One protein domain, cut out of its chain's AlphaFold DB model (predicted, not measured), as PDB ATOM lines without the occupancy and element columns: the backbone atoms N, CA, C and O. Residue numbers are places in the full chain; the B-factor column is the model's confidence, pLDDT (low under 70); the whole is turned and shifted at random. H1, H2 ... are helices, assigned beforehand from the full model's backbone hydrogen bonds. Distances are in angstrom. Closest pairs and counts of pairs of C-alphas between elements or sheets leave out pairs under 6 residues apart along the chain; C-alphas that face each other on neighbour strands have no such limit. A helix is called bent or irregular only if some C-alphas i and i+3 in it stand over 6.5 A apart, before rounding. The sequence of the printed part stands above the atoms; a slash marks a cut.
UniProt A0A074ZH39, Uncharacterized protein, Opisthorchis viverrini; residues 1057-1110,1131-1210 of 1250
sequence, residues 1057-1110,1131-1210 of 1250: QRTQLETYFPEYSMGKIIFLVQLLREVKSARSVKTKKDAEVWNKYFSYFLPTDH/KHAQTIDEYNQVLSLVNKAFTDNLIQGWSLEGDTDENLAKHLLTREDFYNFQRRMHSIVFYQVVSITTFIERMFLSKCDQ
ATOM      1  N   GLN A1057       2.279 -49.410  -6.556       85.12
ATOM      2  CA  GLN A1057       3.698 -49.011  -6.630       85.12
ATOM      3  C   GLN A1057       4.236 -48.654  -8.036       85.12
ATOM      4  O   GLN A1057       5.449 -48.552  -8.217       85.12
ATOM      5  N   ARG A1058       3.361 -48.409  -9.027       75.12
ATOM      6  CA  ARG A1058       3.757 -48.149 -10.429       75.12
ATOM      7  C   ARG A1058       4.507 -46.829 -10.629       75.12
ATOM      8  O   ARG A1058       5.462 -46.787 -11.397       75.12
ATOM      9  N   THR A1059       4.078 -45.756  -9.966       86.69
ATOM     10  CA  THR A1059       4.659 -44.411 -10.107       86.69
ATOM     11  C   THR A1059       4.967 -43.816  -8.734       86.69
ATOM     12  O   THR A1059       4.086 -43.661  -7.889       86.69
ATOM     13  N   GLN A1060       6.237 -43.481  -8.493       90.19
ATOM     14  CA  GLN A1060       6.687 -42.865  -7.240       90.19
ATOM     15  C   GLN A1060       6.527 -41.344  -7.316       90.19
ATOM     16  O   GLN A1060       6.791 -40.739  -8.356       90.19
ATOM     17  N   LEU A1061       6.114 -40.707  -6.217       93.12
ATOM     18  CA  LEU A1061       5.916 -39.254  -6.198       93.12
ATOM     19  C   LEU A1061       7.249 -38.513  -6.384       93.12
ATOM     20  O   LEU A1061       7.307 -37.517  -7.097       93.12
ATOM     21  N   GLU A1062       8.333 -39.059  -5.831       93.31
ATOM     22  CA  GLU A1062       9.708 -38.559  -5.931       93.31
ATOM     23  C   GLU A1062      10.245 -38.474  -7.375       93.31
ATOM     24  O   GLU A1062      11.237 -37.785  -7.615       93.31
ATOM     25  N   THR A1063       9.614 -39.157  -8.338       92.12
ATOM     26  CA  THR A1063       9.950 -39.056  -9.769       92.12
ATOM     27  C   THR A1063       9.468 -37.738 -10.387       92.12
ATOM     28  O   THR A1063      10.105 -37.239 -11.312       92.12
ATOM     29  N   TYR A1064       8.376 -37.172  -9.864       93.38
ATOM     30  CA  TYR A1064       7.715 -35.968 -10.385       93.38
ATOM     31  C   TYR A1064       7.911 -34.750  -9.469       93.38
ATOM     32  O   TYR A1064       8.029 -33.630  -9.955       93.38
ATOM     33  N   PHE A1065       8.007 -34.986  -8.158       95.00
ATOM     34  CA  PHE A1065       8.233 -33.991  -7.107       95.00
ATOM     35  C   PHE A1065       9.401 -34.450  -6.213       95.00
ATOM     36  O   PHE A1065       9.181 -35.050  -5.149       95.00
ATOM     37  N   PRO A1066      10.664 -34.249  -6.647       94.44
ATOM     38  CA  PRO A1066      11.857 -34.725  -5.941       94.44
ATOM     39  C   PRO A1066      11.949 -34.270  -4.478       94.44
ATOM     40  O   PRO A1066      12.536 -34.968  -3.646       94.44
ATOM     41  N   GLU A1067      11.333 -33.135  -4.151       92.75
ATOM     42  CA  GLU A1067      11.285 -32.491  -2.835       92.75
ATOM     43  C   GLU A1067      10.600 -33.391  -1.796       92.75
ATOM     44  O   GLU A1067      10.973 -33.378  -0.617       92.75
ATOM     45  N   TYR A1068       9.665 -34.251  -2.225       95.25
ATOM     46  CA  TYR A1068       9.008 -35.231  -1.355       95.25
ATOM     47  C   TYR A1068      10.011 -36.180  -0.677       95.25
ATOM     48  O   TYR A1068       9.777 -36.621   0.451       95.25
ATOM     49  N   SER A1069      11.178 -36.411  -1.295       92.44
ATOM     50  CA  SER A1069      12.285 -37.182  -0.709       92.44
ATOM     51  C   SER A1069      12.688 -36.671   0.679       92.44
ATOM     52  O   SER A1069      12.954 -37.482   1.566       92.44
ATOM     53  N   MET A1070      12.695 -35.345   0.875       91.94
ATOM     54  CA  MET A1070      12.892 -34.693   2.176       91.94
ATOM     55  C   MET A1070      11.556 -34.444   2.888       91.94
ATOM     56  O   MET A1070      11.446 -34.697   4.089       91.94
ATOM     57  N   GLY A1071      10.521 -34.016   2.156       92.50
ATOM     58  CA  GLY A1071       9.197 -33.689   2.694       92.50
ATOM     59  C   GLY A1071       8.578 -34.800   3.549       92.50
ATOM     60  O   GLY A1071       8.029 -34.518   4.616       92.50
ATOM     61  N   LYS A1072       8.756 -36.066   3.151       93.19
ATOM     62  CA  LYS A1072       8.294 -37.251   3.896       93.19
ATOM     63  C   LYS A1072       8.992 -37.456   5.245       93.19
ATOM     64  O   LYS A1072       8.382 -37.912   6.211       93.19
ATOM     65  N   ILE A1073      10.260 -37.059   5.340       93.62
ATOM     66  CA  ILE A1073      11.048 -37.114   6.580       93.62
ATOM     67  C   ILE A1073      10.662 -35.944   7.483       93.62
ATOM     68  O   ILE A1073      10.457 -36.141   8.677       93.62
ATOM     69  N   ILE A1074      10.475 -34.748   6.918       92.38
ATOM     70  CA  ILE A1074       9.985 -33.574   7.652       92.38
ATOM     71  C   ILE A1074       8.583 -33.843   8.225       92.38
ATOM     72  O   ILE A1074       8.289 -33.462   9.357       92.38
ATOM     73  N   PHE A1075       7.714 -34.540   7.484       94.44
ATOM     74  CA  PHE A1075       6.426 -35.013   8.002       94.44
ATOM     75  C   PHE A1075       6.596 -35.979   9.188       94.44
ATOM     76  O   PHE A1075       5.991 -35.753  10.237       94.44
ATOM     77  N   LEU A1076       7.470 -36.989   9.075       94.12
ATOM     78  CA  LEU A1076       7.756 -37.924  10.172       94.12
ATOM     79  C   LEU A1076       8.286 -37.205  11.426       94.12
ATOM     80  O   LEU A1076       7.816 -37.464  12.533       94.12
ATOM     81  N   VAL A1077       9.234 -36.278  11.259       92.19
ATOM     82  CA  VAL A1077       9.790 -35.463  12.351       92.19
ATOM     83  C   VAL A1077       8.698 -34.619  13.009       92.19
ATOM     84  O   VAL A1077       8.598 -34.614  14.236       92.19
ATOM     85  N   GLN A1078       7.832 -33.969  12.224       91.56
ATOM     86  CA  GLN A1078       6.732 -33.166  12.760       91.56
ATOM     87  C   GLN A1078       5.710 -34.009  13.537       91.56
ATOM     88  O   GLN A1078       5.312 -33.621  14.635       91.56
ATOM     89  N   LEU A1079       5.338 -35.187  13.025       92.62
ATOM     90  CA  LEU A1079       4.460 -36.120  13.733       92.62
ATOM     91  C   LEU A1079       5.072 -36.548  15.078       92.62
ATOM     92  O   LEU A1079       4.398 -36.510  16.108       92.62
ATOM     93  N   LEU A1080       6.365 -36.899  15.099       91.75
ATOM     94  CA  LEU A1080       7.064 -37.276  16.332       91.75
ATOM     95  C   LEU A1080       7.167 -36.111  17.334       91.75
ATOM     96  O   LEU A1080       6.984 -36.339  18.531       91.75
ATOM     97  N   ARG A1081       7.406 -34.870  16.875       90.31
ATOM     98  CA  ARG A1081       7.381 -33.658  17.721       90.31
ATOM     99  C   ARG A1081       6.017 -33.450  18.374       90.31
ATOM    100  O   ARG A1081       5.944 -33.257  19.588       90.31
ATOM    101  N   GLU A1082       4.942 -33.493  17.587       90.50
ATOM    102  CA  GLU A1082       3.588 -33.247  18.093       90.50
ATOM    103  C   GLU A1082       3.154 -34.338  19.079       90.50
ATOM    104  O   GLU A1082       2.666 -34.009  20.159       90.50
ATOM    105  N   VAL A1083       3.442 -35.616  18.799       90.00
ATOM    106  CA  VAL A1083       3.176 -36.718  19.743       90.00
ATOM    107  C   VAL A1083       4.055 -36.612  21.007       90.00
ATOM    108  O   VAL A1083       3.554 -36.817  22.113       90.00
ATOM    109  N   LYS A1084       5.337 -36.222  20.900       89.19
ATOM    110  CA  LYS A1084       6.230 -35.964  22.057       89.19
ATOM    111  C   LYS A1084       5.668 -34.855  22.957       89.19
ATOM    112  O   LYS A1084       5.622 -35.019  24.177       89.19
ATOM    113  N   SER A1085       5.204 -33.757  22.361       87.50
ATOM    114  CA  SER A1085       4.581 -32.623  23.060       87.50
ATOM    115  C   SER A1085       3.241 -33.005  23.707       87.50
ATOM    116  O   SER A1085       2.996 -32.733  24.882       87.50
ATOM    117  N   ALA A1086       2.394 -33.736  22.979       87.00
ATOM    118  CA  ALA A1086       1.108 -34.209  23.475       87.00
ATOM    119  C   ALA A1086       1.227 -35.216  24.637       87.00
ATOM    120  O   ALA A1086       0.330 -35.286  25.477       87.00
ATOM    121  N   ARG A1087       2.332 -35.974  24.710       86.06
ATOM    122  CA  ARG A1087       2.597 -36.960  25.774       86.06
ATOM    123  C   ARG A1087       3.264 -36.380  27.021       86.06
ATOM    124  O   ARG A1087       3.070 -36.931  28.103       86.06
ATOM    125  N   SER A1088       4.009 -35.278  26.914       79.00
ATOM    126  CA  SER A1088       4.560 -34.591  28.094       79.00
ATOM    127  C   SER A1088       3.463 -33.866  28.889       79.00
ATOM    128  O   SER A1088       3.451 -33.895  30.124       79.00
ATOM    129  N   VAL A1089       2.483 -33.284  28.192       73.69
ATOM    130  CA  VAL A1089       1.319 -32.612  28.782       73.69
ATOM    131  C   VAL A1089       0.213 -33.635  29.067       73.69
ATOM    132  O   VAL A1089      -0.601 -33.914  28.193       73.69
ATOM    133  N   LYS A1090       0.161 -34.177  30.299       59.69
ATOM    134  CA  LYS A1090      -0.773 -35.230  30.788       59.69
ATOM    135  C   LYS A1090      -2.274 -34.931  30.556       59.69
ATOM    136  O   LYS A1090      -3.006 -34.593  31.484       59.69
ATOM    137  N   THR A1091      -2.734 -35.052  29.316       59.72
ATOM    138  CA  THR A1091      -4.051 -34.620  28.818       59.72
ATOM    139  C   THR A1091      -4.489 -35.501  27.638       59.72
ATOM    140  O   THR A1091      -3.761 -36.404  27.232       59.72
ATOM    141  N   LYS A1092      -5.678 -35.264  27.066       62.66
ATOM    142  CA  LYS A1092      -6.199 -36.038  25.918       62.66
ATOM    143  C   LYS A1092      -5.496 -35.754  24.574       62.66
ATOM    144  O   LYS A1092      -5.798 -36.434  23.596       62.66
ATOM    145  N   LYS A1093      -4.534 -34.823  24.544       76.00
ATOM    146  CA  LYS A1093      -3.890 -34.284  23.335       76.00
ATOM    147  C   LYS A1093      -3.267 -35.315  22.391       76.00
ATOM    148  O   LYS A1093      -3.225 -35.066  21.195       76.00
ATOM    149  N   ASP A1094      -2.810 -36.470  22.881       80.62
ATOM    150  CA  ASP A1094      -2.237 -37.511  22.007       80.62
ATOM    151  C   ASP A1094      -3.273 -37.952  20.956       80.62
ATOM    152  O   ASP A1094      -3.023 -37.897  19.755       80.62
ATOM    153  N   ALA A1095      -4.506 -38.239  21.388       82.56
ATOM    154  CA  ALA A1095      -5.600 -38.600  20.487       82.56
ATOM    155  C   ALA A1095      -5.988 -37.466  19.516       82.56
ATOM    156  O   ALA A1095      -6.450 -37.744  18.414       82.56
ATOM    157  N   GLU A1096      -5.787 -36.200  19.892       84.88
ATOM    158  CA  GLU A1096      -6.031 -35.044  19.019       84.88
ATOM    159  C   GLU A1096      -5.002 -34.991  17.873       84.88
ATOM    160  O   GLU A1096      -5.392 -34.791  16.724       84.88
ATOM    161  N   VAL A1097      -3.720 -35.283  18.142       87.00
ATOM    162  CA  VAL A1097      -2.663 -35.375  17.113       87.00
ATOM    163  C   VAL A1097      -2.908 -36.546  16.153       87.00
ATOM    164  O   VAL A1097      -2.822 -36.371  14.937       87.00
ATOM    165  N   TRP A1098      -3.279 -37.730  16.659       89.62
ATOM    166  CA  TRP A1098      -3.639 -38.856  15.784       89.62
ATOM    167  C   TRP A1098      -4.898 -38.556  14.954       89.62
ATOM    168  O   TRP A1098      -4.939 -38.868  13.762       89.62
ATOM    169  N   ASN A1099      -5.899 -37.886  15.534       86.25
ATOM    170  CA  ASN A1099      -7.108 -37.509  14.802       86.25
ATOM    171  C   ASN A1099      -6.843 -36.464  13.706       86.25
ATOM    172  O   ASN A1099      -7.401 -36.599  12.616       86.25
ATOM    173  N   LYS A1100      -5.981 -35.471  13.969       86.50
ATOM    174  CA  LYS A1100      -5.557 -34.431  13.015       86.50
ATOM    175  C   LYS A1100      -5.048 -35.034  11.703       86.50
ATOM    176  O   LYS A1100      -5.533 -34.665  10.641       86.50
ATOM    177  N   TYR A1101      -4.109 -35.980  11.785       88.75
ATOM    178  CA  TYR A1101      -3.445 -36.538  10.602       88.75
ATOM    179  C   TYR A1101      -4.160 -37.740   9.983       88.75
ATOM    180  O   TYR A1101      -4.227 -37.849   8.762       88.75
ATOM    181  N   PHE A1102      -4.700 -38.653  10.793       90.50
ATOM    182  CA  PHE A1102      -5.137 -39.960  10.293       90.50
ATOM    183  C   PHE A1102      -6.653 -40.107  10.160       90.50
ATOM    184  O   PHE A1102      -7.115 -40.953   9.396       90.50
ATOM    185  N   SER A1103      -7.458 -39.306  10.869       85.50
ATOM    186  CA  SER A1103      -8.884 -39.633  11.011       85.50
ATOM    187  C   SER A1103      -9.687 -39.543   9.712       85.50
ATOM    188  O   SER A1103     -10.675 -40.264   9.601       85.50
ATOM    189  N   TYR A1104      -9.303 -38.710   8.737       83.31
ATOM    190  CA  TYR A1104      -9.990 -38.612   7.435       83.31
ATOM    191  C   TYR A1104      -9.764 -39.830   6.526       83.31
ATOM    192  O   TYR A1104     -10.573 -40.081   5.637       83.31
ATOM    193  N   PHE A1105      -8.709 -40.605   6.786       86.31
ATOM    194  CA  PHE A1105      -8.355 -41.824   6.054       86.31
ATOM    195  C   PHE A1105      -8.903 -43.097   6.725       86.31
ATOM    196  O   PHE A1105      -8.769 -44.189   6.178       86.31
ATOM    197  N   LEU A1106      -9.497 -42.977   7.920       84.12
ATOM    198  CA  LEU A1106     -10.038 -44.100   8.686       84.12
ATOM    199  C   LEU A1106     -11.558 -44.251   8.491       84.12
ATOM    200  O   LEU A1106     -12.272 -43.241   8.459       84.12
ATOM    201  N   PRO A1107     -12.080 -45.496   8.437       73.50
ATOM    202  CA  PRO A1107     -13.516 -45.758   8.402       73.50
ATOM    203  C   PRO A1107     -14.268 -45.102   9.569       73.50
ATOM    204  O   PRO A1107     -13.809 -45.105  10.713       73.50
ATOM    205  N   THR A1108     -15.462 -44.581   9.278       58.91
ATOM    206  CA  THR A1108     -16.320 -43.817  10.207       58.91
ATOM    207  C   THR A1108     -16.623 -44.527  11.525       58.91
ATOM    208  O   THR A1108     -16.792 -43.885  12.560       58.91
ATOM    209  N   ASP A1109     -16.662 -45.856  11.491       52.91
ATOM    210  CA  ASP A1109     -17.257 -46.706  12.524       52.91
ATOM    211  C   ASP A1109     -16.369 -46.832  13.788       52.91
ATOM    212  O   ASP A1109     -16.737 -47.503  14.747       52.91
ATOM    213  N   HIS A1110     -15.210 -46.155  13.808       41.34
ATOM    214  CA  HIS A1110     -14.333 -46.007  14.977       41.34
ATOM    215  C   HIS A1110     -14.465 -44.660  15.715       41.34
ATOM    216  O   HIS A1110     -13.896 -44.517  16.799       41.34
ATOM    217  N   LYS A1131     -11.091 -54.192   2.584       76.50
ATOM    218  CA  LYS A1131     -10.262 -52.979   2.463       76.50
ATOM    219  C   LYS A1131     -10.210 -52.204   3.785       76.50
ATOM    220  O   LYS A1131      -9.124 -51.885   4.253       76.50
ATOM    221  N   HIS A1132     -11.359 -51.954   4.416       82.38
ATOM    222  CA  HIS A1132     -11.428 -51.252   5.704       82.38
ATOM    223  C   HIS A1132     -10.637 -51.962   6.812       82.38
ATOM    224  O   HIS A1132      -9.950 -51.292   7.582       82.38
ATOM    225  N   ALA A1133     -10.689 -53.298   6.877       83.38
ATOM    226  CA  ALA A1133      -9.883 -54.073   7.818       83.38
ATOM    227  C   ALA A1133      -8.378 -53.867   7.571       83.38
ATOM    228  O   ALA A1133      -7.656 -53.529   8.506       83.38
ATOM    229  N   GLN A1134      -7.924 -53.952   6.314       88.88
ATOM    230  CA  GLN A1134      -6.528 -53.682   5.954       88.88
ATOM    231  C   GLN A1134      -6.090 -52.256   6.336       88.88
ATOM    232  O   GLN A1134      -5.023 -52.087   6.919       88.88
ATOM    233  N   THR A1135      -6.909 -51.233   6.068       88.50
ATOM    234  CA  THR A1135      -6.627 -49.842   6.467       88.50
ATOM    235  C   THR A1135      -6.452 -49.705   7.987       88.50
ATOM    236  O   THR A1135      -5.541 -49.018   8.447       88.50
ATOM    237  N   ILE A1136      -7.296 -50.382   8.774       88.88
ATOM    238  CA  ILE A1136      -7.234 -50.372  10.243       88.88
ATOM    239  C   ILE A1136      -5.994 -51.126  10.752       88.88
ATOM    240  O   ILE A1136      -5.311 -50.636  11.652       88.88
ATOM    241  N   ASP A1137      -5.656 -52.275  10.167       91.38
ATOM    242  CA  ASP A1137      -4.462 -53.045  10.535       91.38
ATOM    243  C   ASP A1137      -3.161 -52.318  10.160       91.38
ATOM    244  O   ASP A1137      -2.186 -52.363  10.914       91.38
ATOM    245  N   GLU A1138      -3.132 -51.600   9.036       94.31
ATOM    246  CA  GLU A1138      -2.015 -50.729   8.652       94.31
ATOM    247  C   GLU A1138      -1.886 -49.526   9.609       94.31
ATOM    248  O   GLU A1138      -0.789 -49.255  10.097       94.31
ATOM    249  N   TYR A1139      -2.989 -48.866   9.987       94.19
ATOM    250  CA  TYR A1139      -2.987 -47.824  11.028       94.19
ATOM    251  C   TYR A1139      -2.471 -48.343  12.383       94.19
ATOM    252  O   TYR A1139      -1.631 -47.704  13.022       94.19
ATOM    253  N   ASN A1140      -2.911 -49.532  12.805       93.06
ATOM    254  CA  ASN A1140      -2.453 -50.161  14.045       93.06
ATOM    255  C   ASN A1140      -0.945 -50.471  14.019       93.06
ATOM    256  O   ASN A1140      -0.282 -50.357  15.053       93.06
ATOM    257  N   GLN A1141      -0.375 -50.803  12.854       95.38
ATOM    258  CA  GLN A1141       1.075 -50.960  12.687       95.38
ATOM    259  C   GLN A1141       1.822 -49.627  12.853       95.38
ATOM    260  O   GLN A1141       2.810 -49.592  13.586       95.38
ATOM    261  N   VAL A1142       1.332 -48.526  12.264       95.38
ATOM    262  CA  VAL A1142       1.911 -47.174  12.448       95.38
ATOM    263  C   VAL A1142       1.908 -46.786  13.929       95.38
ATOM    264  O   VAL A1142       2.941 -46.407  14.484       95.38
ATOM    265  N   LEU A1143       0.759 -46.942  14.592       93.25
ATOM    266  CA  LEU A1143       0.593 -46.651  16.016       93.25
ATOM    267  C   LEU A1143       1.520 -47.518  16.887       93.25
ATOM    268  O   LEU A1143       2.132 -47.013  17.827       93.25
ATOM    269  N   SER A1144       1.672 -48.804  16.558       94.06
ATOM    270  CA  SER A1144       2.575 -49.728  17.256       94.06
ATOM    271  C   SER A1144       4.055 -49.366  17.073       94.06
ATOM    272  O   SER A1144       4.802 -49.358  18.052       94.06
ATOM    273  N   LEU A1145       4.482 -48.987  15.859       95.06
ATOM    274  CA  LEU A1145       5.856 -48.540  15.592       95.06
ATOM    275  C   LEU A1145       6.197 -47.262  16.365       95.06
ATOM    276  O   LEU A1145       7.221 -47.226  17.051       95.06
ATOM    277  N   VAL A1146       5.338 -46.238  16.307       93.00
ATOM    278  CA  VAL A1146       5.550 -44.981  17.045       93.00
ATOM    279  C   VAL A1146       5.558 -45.239  18.551       93.00
ATOM    280  O   VAL A1146       6.471 -44.790  19.241       93.00
ATOM    281  N   ASN A1147       4.605 -46.018  19.076       91.56
ATOM    282  CA  ASN A1147       4.588 -46.381  20.496       91.56
ATOM    283  C   ASN A1147       5.856 -47.126  20.922       91.56
ATOM    284  O   ASN A1147       6.401 -46.809  21.979       91.56
ATOM    285  N   LYS A1148       6.369 -48.041  20.092       92.62
ATOM    286  CA  LYS A1148       7.622 -48.742  20.375       92.62
ATOM    287  C   LYS A1148       8.831 -47.799  20.398       92.62
ATOM    288  O   LYS A1148       9.660 -47.898  21.295       92.62
ATOM    289  N   ALA A1149       8.914 -46.830  19.487       90.94
ATOM    290  CA  ALA A1149       9.985 -45.827  19.510       90.94
ATOM    291  C   ALA A1149       9.962 -44.933  20.774       90.94
ATOM    292  O   ALA A1149      11.009 -44.425  21.182       90.94
ATOM    293  N   PHE A1150       8.797 -44.784  21.425       88.75
ATOM    294  CA  PHE A1150       8.685 -44.177  22.758       88.75
ATOM    295  C   PHE A1150       9.067 -45.143  23.897       88.75
ATOM    296  O   PHE A1150       9.770 -44.716  24.809       88.75
ATOM    297  N   THR A1151       8.648 -46.418  23.880       88.25
ATOM    298  CA  THR A1151       9.007 -47.380  24.952       88.25
ATOM    299  C   THR A1151      10.490 -47.718  24.972       88.25
ATOM    300  O   THR A1151      11.079 -47.848  26.040       88.25
ATOM    301  N   ASP A1152      11.096 -47.809  23.791       88.50
ATOM    302  CA  ASP A1152      12.511 -48.122  23.597       88.50
ATOM    303  C   ASP A1152      13.391 -46.856  23.761       88.50
ATOM    304  O   ASP A1152      14.600 -46.891  23.547       88.50
ATOM    305  N   ASN A1153      12.775 -45.725  24.139       84.06
ATOM    306  CA  ASN A1153      13.357 -44.403  24.412       84.06
ATOM    307  C   ASN A1153      14.201 -43.775  23.279       84.06
ATOM    308  O   ASN A1153      14.909 -42.789  23.495       84.06
ATOM    309  N   LEU A1154      14.089 -44.291  22.050       85.44
ATOM    310  CA  LEU A1154      14.829 -43.814  20.872       85.44
ATOM    311  C   LEU A1154      14.582 -42.319  20.610       85.44
ATOM    312  O   LEU A1154      15.510 -41.563  20.333       85.44
ATOM    313  N   ILE A1155      13.337 -41.875  20.805       82.50
ATOM    314  CA  ILE A1155      12.891 -40.486  20.605       82.50
ATOM    315  C   ILE A1155      13.565 -39.487  21.569       82.50
ATOM    316  O   ILE A1155      13.581 -38.293  21.281       82.50
ATOM    317  N   GLN A1156      14.164 -39.935  22.681       77.62
ATOM    318  CA  GLN A1156      14.984 -39.063  23.535       77.62
ATOM    319  C   GLN A1156      16.431 -38.931  23.022       77.62
ATOM    320  O   GLN A1156      17.076 -37.917  23.273       77.62
ATOM    321  N   GLY A1157      16.933 -39.927  22.280       77.88
ATOM    322  CA  GLY A1157      18.227 -39.875  21.587       77.88
ATOM    323  C   GLY A1157      18.179 -39.151  20.234       77.88
ATOM    324  O   GLY A1157      19.224 -38.764  19.707       77.88
ATOM    325  N   TRP A1158      16.984 -38.951  19.676       85.19
ATOM    326  CA  TRP A1158      16.743 -38.128  18.493       85.19
ATOM    327  C   TRP A1158      16.486 -36.680  18.919       85.19
ATOM    328  O   TRP A1158      15.431 -36.372  19.474       85.19
ATOM    329  N   SER A1159      17.422 -35.767  18.638       80.88
ATOM    330  CA  SER A1159      17.105 -34.338  18.746       80.88
ATOM    331  C   SER A1159      16.047 -34.008  17.697       80.88
ATOM    332  O   SER A1159      16.322 -34.074  16.502       80.88
ATOM    333  N   LEU A1160      14.830 -33.695  18.143       82.19
ATOM    334  CA  LEU A1160      13.719 -33.269  17.283       82.19
ATOM    335  C   LEU A1160      13.587 -31.733  17.223       82.19
ATOM    336  O   LEU A1160      12.607 -31.212  16.693       82.19
ATOM    337  N   GLU A1161      14.573 -31.019  17.761       77.06
ATOM    338  CA  GLU A1161      14.637 -29.561  17.889       77.06
ATOM    339  C   GLU A1161      15.944 -29.059  17.236       77.06
ATOM    340  O   GLU A1161      16.985 -29.717  17.350       77.06
ATOM    341  N   GLY A1162      15.870 -27.941  16.503       65.88
ATOM    342  CA  GLY A1162      16.953 -27.362  15.689       65.88
ATOM    343  C   GLY A1162      16.426 -26.307  14.700       65.88
ATOM    344  O   GLY A1162      15.213 -26.181  14.546       65.88
ATOM    345  N   ASP A1163      17.326 -25.562  14.047       66.19
ATOM    346  CA  ASP A1163      17.004 -24.297  13.351       66.19
ATOM    347  C   ASP A1163      16.052 -24.433  12.151       66.19
ATOM    348  O   ASP A1163      15.132 -23.632  11.996       66.19
ATOM    349  N   THR A1164      16.271 -25.430  11.286       82.25
ATOM    350  CA  THR A1164      15.417 -25.689  10.116       82.25
ATOM    351  C   THR A1164      15.101 -27.172   9.969       82.25
ATOM    352  O   THR A1164      15.949 -28.045  10.185       82.25
ATOM    353  N   ASP A1165      13.869 -27.460   9.554       83.06
ATOM    354  CA  ASP A1165      13.352 -28.824   9.401       83.06
ATOM    355  C   ASP A1165      14.157 -29.664   8.402       83.06
ATOM    356  O   ASP A1165      14.363 -30.856   8.629       83.06
ATOM    357  N   GLU A1166      14.674 -29.050   7.336       84.00
ATOM    358  CA  GLU A1166      15.559 -29.723   6.385       84.00
ATOM    359  C   GLU A1166      16.898 -30.135   6.998       84.00
ATOM    360  O   GLU A1166      17.334 -31.268   6.805       84.00
ATOM    361  N   ASN A1167      17.572 -29.230   7.714       85.25
ATOM    362  CA  ASN A1167      18.877 -29.530   8.303       85.25
ATOM    363  C   ASN A1167      18.738 -30.584   9.404       85.25
ATOM    364  O   ASN A1167      19.567 -31.489   9.508       85.25
ATOM    365  N   LEU A1168      17.638 -30.530  10.157       86.44
ATOM    366  CA  LEU A1168      17.295 -31.543  11.142       86.44
ATOM    367  C   LEU A1168      16.990 -32.904  10.493       86.44
ATOM    368  O   LEU A1168      17.504 -33.920  10.957       86.44
ATOM    369  N   ALA A1169      16.224 -32.940   9.396       86.88
ATOM    370  CA  ALA A1169      15.953 -34.166   8.640       86.88
ATOM    371  C   ALA A1169      17.239 -34.784   8.060       86.88
ATOM    372  O   ALA A1169      17.464 -35.986   8.215       86.88
ATOM    373  N   LYS A1170      18.115 -33.962   7.463       87.81
ATOM    374  CA  LYS A1170      19.435 -34.375   6.946       87.81
ATOM    375  C   LYS A1170      20.319 -34.943   8.061       87.81
ATOM    376  O   LYS A1170      20.901 -36.008   7.881       87.81
ATOM    377  N   HIS A1171      20.373 -34.295   9.228       87.81
ATOM    378  CA  HIS A1171      21.126 -34.791  10.385       87.81
ATOM    379  C   HIS A1171      20.550 -36.110  10.931       87.81
ATOM    380  O   HIS A1171      21.296 -37.063  11.155       87.81
ATOM    381  N   LEU A1172      19.228 -36.207  11.100       88.31
ATOM    382  CA  LEU A1172      18.577 -37.420  11.605       88.31
ATOM    383  C   LEU A1172      18.755 -38.619  10.657       88.31
ATOM    384  O   LEU A1172      18.963 -39.728  11.143       88.31
ATOM    385  N   LEU A1173      18.778 -38.410   9.333       88.81
ATOM    386  CA  LEU A1173      19.104 -39.458   8.353       88.81
ATOM    387  C   LEU A1173      20.506 -40.063   8.522       88.81
ATOM    388  O   LEU A1173      20.697 -41.214   8.142       88.81
ATOM    389  N   THR A1174      21.480 -39.331   9.083       90.50
ATOM    390  CA  THR A1174      22.831 -39.888   9.312       90.50
ATOM    391  C   THR A1174      22.850 -40.965  10.400       90.50
ATOM    392  O   THR A1174      23.825 -41.705  10.521       90.50
ATOM    393  N   ARG A1175      21.776 -41.074  11.196       91.75
ATOM    394  CA  ARG A1175      21.654 -42.069  12.256       91.75
ATOM    395  C   ARG A1175      20.962 -43.333  11.760       91.75
ATOM    396  O   ARG A1175      19.804 -43.306  11.344       91.75
ATOM    397  N   GLU A1176      21.635 -44.467  11.923       91.81
ATOM    398  CA  GLU A1176      21.112 -45.789  11.564       91.81
ATOM    399  C   GLU A1176      19.785 -46.134  12.274       91.81
ATOM    400  O   GLU A1176      18.910 -46.765  11.677       91.81
ATOM    401  N   ASP A1177      19.598 -45.707  13.528       92.31
ATOM    402  CA  ASP A1177      18.388 -45.992  14.308       92.31
ATOM    403  C   ASP A1177      17.147 -45.268  13.758       92.31
ATOM    404  O   ASP A1177      16.095 -45.886  13.564       92.31
ATOM    405  N   PHE A1178      17.284 -43.981  13.432       93.69
ATOM    406  CA  PHE A1178      16.239 -43.180  12.802       93.69
ATOM    407  C   PHE A1178      16.002 -43.591  11.343       93.69
ATOM    408  O   PHE A1178      14.849 -43.724  10.936       93.69
ATOM    409  N   TYR A1179      17.057 -43.866  10.568       91.94
ATOM    410  CA  TYR A1179      16.943 -44.350   9.187       91.94
ATOM    411  C   TYR A1179      16.153 -45.669   9.107       91.94
ATOM    412  O   TYR A1179      15.186 -45.782   8.349       91.94
ATOM    413  N   ASN A1180      16.484 -46.652   9.951       92.75
ATOM    414  CA  ASN A1180      15.746 -47.918  10.009       92.75
ATOM    415  C   ASN A1180      14.298 -47.743  10.497       92.75
ATOM    416  O   ASN A1180      13.407 -48.471  10.050       92.75
ATOM    417  N   PHE A1181      14.034 -46.784  11.389       94.69
ATOM    418  CA  PHE A1181      12.674 -46.442  11.807       94.69
ATOM    419  C   PHE A1181      11.867 -45.803  10.665       94.69
ATOM    420  O   PHE A1181      10.766 -46.266  10.363       94.69
ATOM    421  N   GLN A1182      12.436 -44.811   9.973       94.31
ATOM    422  CA  GLN A1182      11.838 -44.146   8.813       94.31
ATOM    423  C   GLN A1182      11.514 -45.151   7.699       94.31
ATOM    424  O   GLN A1182      10.390 -45.151   7.191       94.31
ATOM    425  N   ARG A1183      12.436 -46.075   7.389       94.50
ATOM    426  CA  ARG A1183      12.226 -47.133   6.388       94.50
ATOM    427  C   ARG A1183      11.071 -48.067   6.763       94.50
ATOM    428  O   ARG A1183      10.296 -48.453   5.892       94.50
ATOM    429  N   ARG A1184      10.917 -48.407   8.049       95.50
ATOM    430  CA  ARG A1184       9.787 -49.220   8.536       95.50
ATOM    431  C   ARG A1184       8.467 -48.461   8.444       95.50
ATOM    432  O   ARG A1184       7.528 -49.006   7.881       95.50
ATOM    433  N   MET A1185       8.406 -47.208   8.895       95.19
ATOM    434  CA  MET A1185       7.212 -46.360   8.744       95.19
ATOM    435  C   MET A1185       6.778 -46.261   7.271       95.19
ATOM    436  O   MET A1185       5.617 -46.495   6.951       95.19
ATOM    437  N   HIS A1186       7.725 -46.030   6.357       93.19
ATOM    438  CA  HIS A1186       7.459 -45.971   4.917       93.19
ATOM    439  C   HIS A1186       7.216 -47.319   4.227       93.19
ATOM    440  O   HIS A1186       6.846 -47.309   3.058       93.19
ATOM    441  N   SER A1187       7.359 -48.460   4.906       94.31
ATOM    442  CA  SER A1187       6.902 -49.752   4.368       94.31
ATOM    443  C   SER A1187       5.388 -49.977   4.526       94.31
ATOM    444  O   SER A1187       4.838 -50.882   3.905       94.31
ATOM    445  N   ILE A1188       4.697 -49.141   5.315       95.56
ATOM    446  CA  ILE A1188       3.245 -49.219   5.520       95.56
ATOM    447  C   ILE A1188       2.546 -48.300   4.512       95.56
ATOM    448  O   ILE A1188       2.681 -47.077   4.584       95.56
ATOM    449  N   VAL A1189       1.755 -48.866   3.596       92.88
ATOM    450  CA  VAL A1189       1.140 -48.096   2.499       92.88
ATOM    451  C   VAL A1189       0.177 -47.014   3.000       92.88
ATOM    452  O   VAL A1189       0.257 -45.877   2.544       92.88
ATOM    453  N   PHE A1190      -0.660 -47.300   4.001       94.44
ATOM    454  CA  PHE A1190      -1.471 -46.272   4.664       94.44
ATOM    455  C   PHE A1190      -0.650 -45.050   5.126       94.44
ATOM    456  O   PHE A1190      -1.065 -43.912   4.916       94.44
ATOM    457  N   TYR A1191       0.548 -45.258   5.691       95.88
ATOM    458  CA  TYR A1191       1.428 -44.155   6.093       95.88
ATOM    459  C   TYR A1191       2.018 -43.409   4.887       95.88
ATOM    460  O   TYR A1191       2.115 -42.184   4.924       95.88
ATOM    461  N   GLN A1192       2.366 -44.117   3.804       95.38
ATOM    462  CA  GLN A1192       2.794 -43.485   2.550       95.38
ATOM    463  C   GLN A1192       1.714 -42.537   2.006       95.38
ATOM    464  O   GLN A1192       2.033 -41.400   1.674       95.38
ATOM    465  N   VAL A1193       0.446 -42.964   1.971       95.00
ATOM    466  CA  VAL A1193      -0.678 -42.154   1.458       95.00
ATOM    467  C   VAL A1193      -0.896 -40.895   2.299       95.00
ATOM    468  O   VAL A1193      -0.994 -39.803   1.742       95.00
ATOM    469  N   VAL A1194      -0.898 -41.014   3.630       95.69
ATOM    470  CA  VAL A1194      -1.022 -39.854   4.536       95.69
ATOM    471  C   VAL A1194       0.166 -38.898   4.367       95.69
ATOM    472  O   VAL A1194      -0.029 -37.692   4.229       95.69
ATOM    473  N   SER A1195       1.390 -39.433   4.297       96.00
ATOM    474  CA  SER A1195       2.620 -38.662   4.074       96.00
ATOM    475  C   SER A1195       2.613 -37.913   2.734       96.00
ATOM    476  O   SER A1195       3.029 -36.756   2.680       96.00
ATOM    477  N   ILE A1196       2.109 -38.538   1.662       96.56
ATOM    478  CA  ILE A1196       1.933 -37.895   0.353       96.56
ATOM    479  C   ILE A1196       0.890 -36.778   0.442       96.56
ATOM    480  O   ILE A1196       1.179 -35.650   0.050       96.56
ATOM    481  N   THR A1197      -0.295 -37.051   0.991       96.56
ATOM    482  CA  THR A1197      -1.367 -36.047   1.052       96.56
ATOM    483  C   THR A1197      -0.975 -34.840   1.905       96.56
ATOM    484  O   THR A1197      -1.194 -33.719   1.458       96.56
ATOM    485  N   THR A1198      -0.303 -35.020   3.049       95.31
ATOM    486  CA  THR A1198       0.211 -33.894   3.856       95.31
ATOM    487  C   THR A1198       1.410 -33.181   3.206       95.31
ATOM    488  O   THR A1198       1.637 -31.999   3.467       95.31
ATOM    489  N   PHE A1199       2.176 -33.833   2.324       96.50
ATOM    490  CA  PHE A1199       3.164 -33.129   1.495       96.50
ATOM    491  C   PHE A1199       2.487 -32.257   0.428       96.50
ATOM    492  O   PHE A1199       2.795 -31.072   0.333       96.50
ATOM    493  N   ILE A1200       1.518 -32.804  -0.312       97.00
ATOM    494  CA  ILE A1200       0.759 -32.067  -1.334       97.00
ATOM    495  C   ILE A1200      -0.006 -30.893  -0.695       97.00
ATOM    496  O   ILE A1200       0.041 -29.778  -1.205       97.00
ATOM    497  N   GLU A1201      -0.635 -31.108   0.464       95.75
ATOM    498  CA  GLU A1201      -1.250 -30.068   1.301       95.75
ATOM    499  C   GLU A1201      -0.293 -28.892   1.549       95.75
ATOM    500  O   GLU A1201      -0.644 -27.740   1.294       95.75
ATOM    501  N   ARG A1202       0.950 -29.172   1.967       94.12
ATOM    502  CA  ARG A1202       1.978 -28.145   2.192       94.12
ATOM    503  C   ARG A1202       2.358 -27.390   0.917       94.12
ATOM    504  O   ARG A1202       2.586 -26.190   1.011       94.12
ATOM    505  N   MET A1203       2.377 -28.040  -0.250       95.25
ATOM    506  CA  MET A1203       2.639 -27.363  -1.530       95.25
ATOM    507  C   MET A1203       1.536 -26.360  -1.900       95.25
ATOM    508  O   MET A1203       1.830 -25.273  -2.399       95.25
ATOM    509  N   PHE A1204       0.271 -26.692  -1.621       95.88
ATOM    510  CA  PHE A1204      -0.838 -25.746  -1.772       95.88
ATOM    511  C   PHE A1204      -0.733 -24.596  -0.765       95.88
ATOM    512  O   PHE A1204      -0.838 -23.433  -1.149       95.88
ATOM    513  N   LEU A1205      -0.467 -24.898   0.511       93.75
ATOM    514  CA  LEU A1205      -0.341 -23.878   1.557       93.75
ATOM    515  C   LEU A1205       0.857 -22.936   1.333       93.75
ATOM    516  O   LEU A1205       0.746 -21.755   1.642       93.75
ATOM    517  N   SER A1206       1.959 -23.394   0.723       92.25
ATOM    518  CA  SER A1206       3.106 -22.530   0.384       92.25
ATOM    519  C   SER A1206       2.831 -21.494  -0.715       92.25
ATOM    520  O   SER A1206       3.667 -20.628  -0.950       92.25
ATOM    521  N   LYS A1207       1.673 -21.559  -1.388       90.62
ATOM    522  CA  LYS A1207       1.197 -20.532  -2.331       90.62
ATOM    523  C   LYS A1207       0.205 -19.545  -1.687       90.62
ATOM    524  O   LYS A1207      -0.353 -18.709  -2.398       90.62
ATOM    525  N   CYS A1208      -0.074 -19.662  -0.383       88.81
ATOM    526  CA  CYS A1208      -1.145 -18.925   0.292       88.81
ATOM    527  C   CYS A1208      -0.725 -18.430   1.687       88.81
ATOM    528  O   CYS A1208      -0.791 -19.187   2.658       88.81
ATOM    529  N   ASP A1209      -0.370 -17.147   1.801       82.06
ATOM    530  CA  ASP A1209       0.018 -16.499   3.064       82.06
ATOM    531  C   ASP A1209      -1.095 -16.559   4.124       82.06
ATOM    532  O   ASP A1209      -2.067 -15.804   4.086       82.06
ATOM    533  N   GLN A1210      -0.966 -17.477   5.083       77.25
ATOM    534  CA  GLN A1210      -1.974 -17.696   6.121       77.25
ATOM    535  C   GLN A1210      -2.029 -16.510   7.094       77.25
ATOM    536  O   GLN A1210      -1.018 -16.139   7.687       77.25
TER     537      GLN A1210
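This is residues 1057 to 1110 and 1131 to 1210 of the 1250 residues of an uncharacterized protein of Opisthorchis viverrini (UniProt A0A074ZH39). A compact, rounded assembly of helices that cross rather than run side by side: the long helix H1 passes through the middle, H7 crosses its first part, and H2 folds back from its last part as a hairpin. H5 crosses H1's first half, H6 makes a corner with H5, and H3 meets the beginning of H7; the end of H7 and the tail after it, residues 1203 to 1210, stick out. The printed part has 134 residues with seven named helices, H1 to H7 in order, and no named strand, and its class is all helix. The radius of gyration of the C-alphas is 15.1 A, and they span 36 by 35 by 34 A.

H1, residues 1068 to 1088, is a hub, touching three helices. H2, residues 1093 to 1105, forms a helical hairpin with it: C-alphas 1086 and 1094 are the closest, 4.9 A apart, and the tilt of 37 degrees, opposite ways, is only just steep. H3, residues 1131 to 1151, is close to H1 but not clearly touching, with C-alphas 1080 and 1146 the closest at 7.9 A. H4, residues 1154 to 1157, touches no helix. H5, residues 1165 to 1173, touches H1 about perpendicular at 88 degrees, C-alphas 1074 and 1169 being closest at 6.1 A. H6, residues 1176 to 1185, and H5 only just touch, with 3 pairs of C-alphas within 8 A, and only at the corner; C-alphas 1173 and 1179 are closest at 5.4 A. H7, residues 1189 to 1205, also a hub, touches H1 about perpendicular at 81 degrees, C-alphas 1072 and 1195 being closest at 5.8 A. H7 touches H3 with residues 1189 to 1191 alone, C-alphas 1138 and 1190 being closest at 6.0 A. H2 and H7 only just touch, with 3 pairs of C-alphas within 8 A, the closest those of Phe 1102 and Val 1194 at 7.1 A. Each O i to N i+4 pair is within hydrogen-bond range in H3, H5, H6 and H7, against 16 of 17 in H1 and 7 of 9 in H2; H4 is too short for such a pair.

H1 begins at C-alpha 1068, (9.008, -35.231, -1.355), and is 29.8 A long. H2, 19.4 A, is irregular: C-alphas 1101 and 1104 are 7.6 A apart. H3 is 30.1 A long, and H7, 24.3 A, ends at C-alpha 1205, (-0.341, -23.878, 1.557).

The C-alphas farthest apart, those of Arg 1058 and Lys 1090, are 43.4 A apart. Residues 1111 to 1130 are not printed, and C-alphas 1110 and 1131 are 14.9 A apart across this cut. Of the links printed whole, H4 to H5 is short and the others are tight. In this model pLDDT is under 70 at residues 1090 to 1092, 1108 to 1110 and 1162 to 1163.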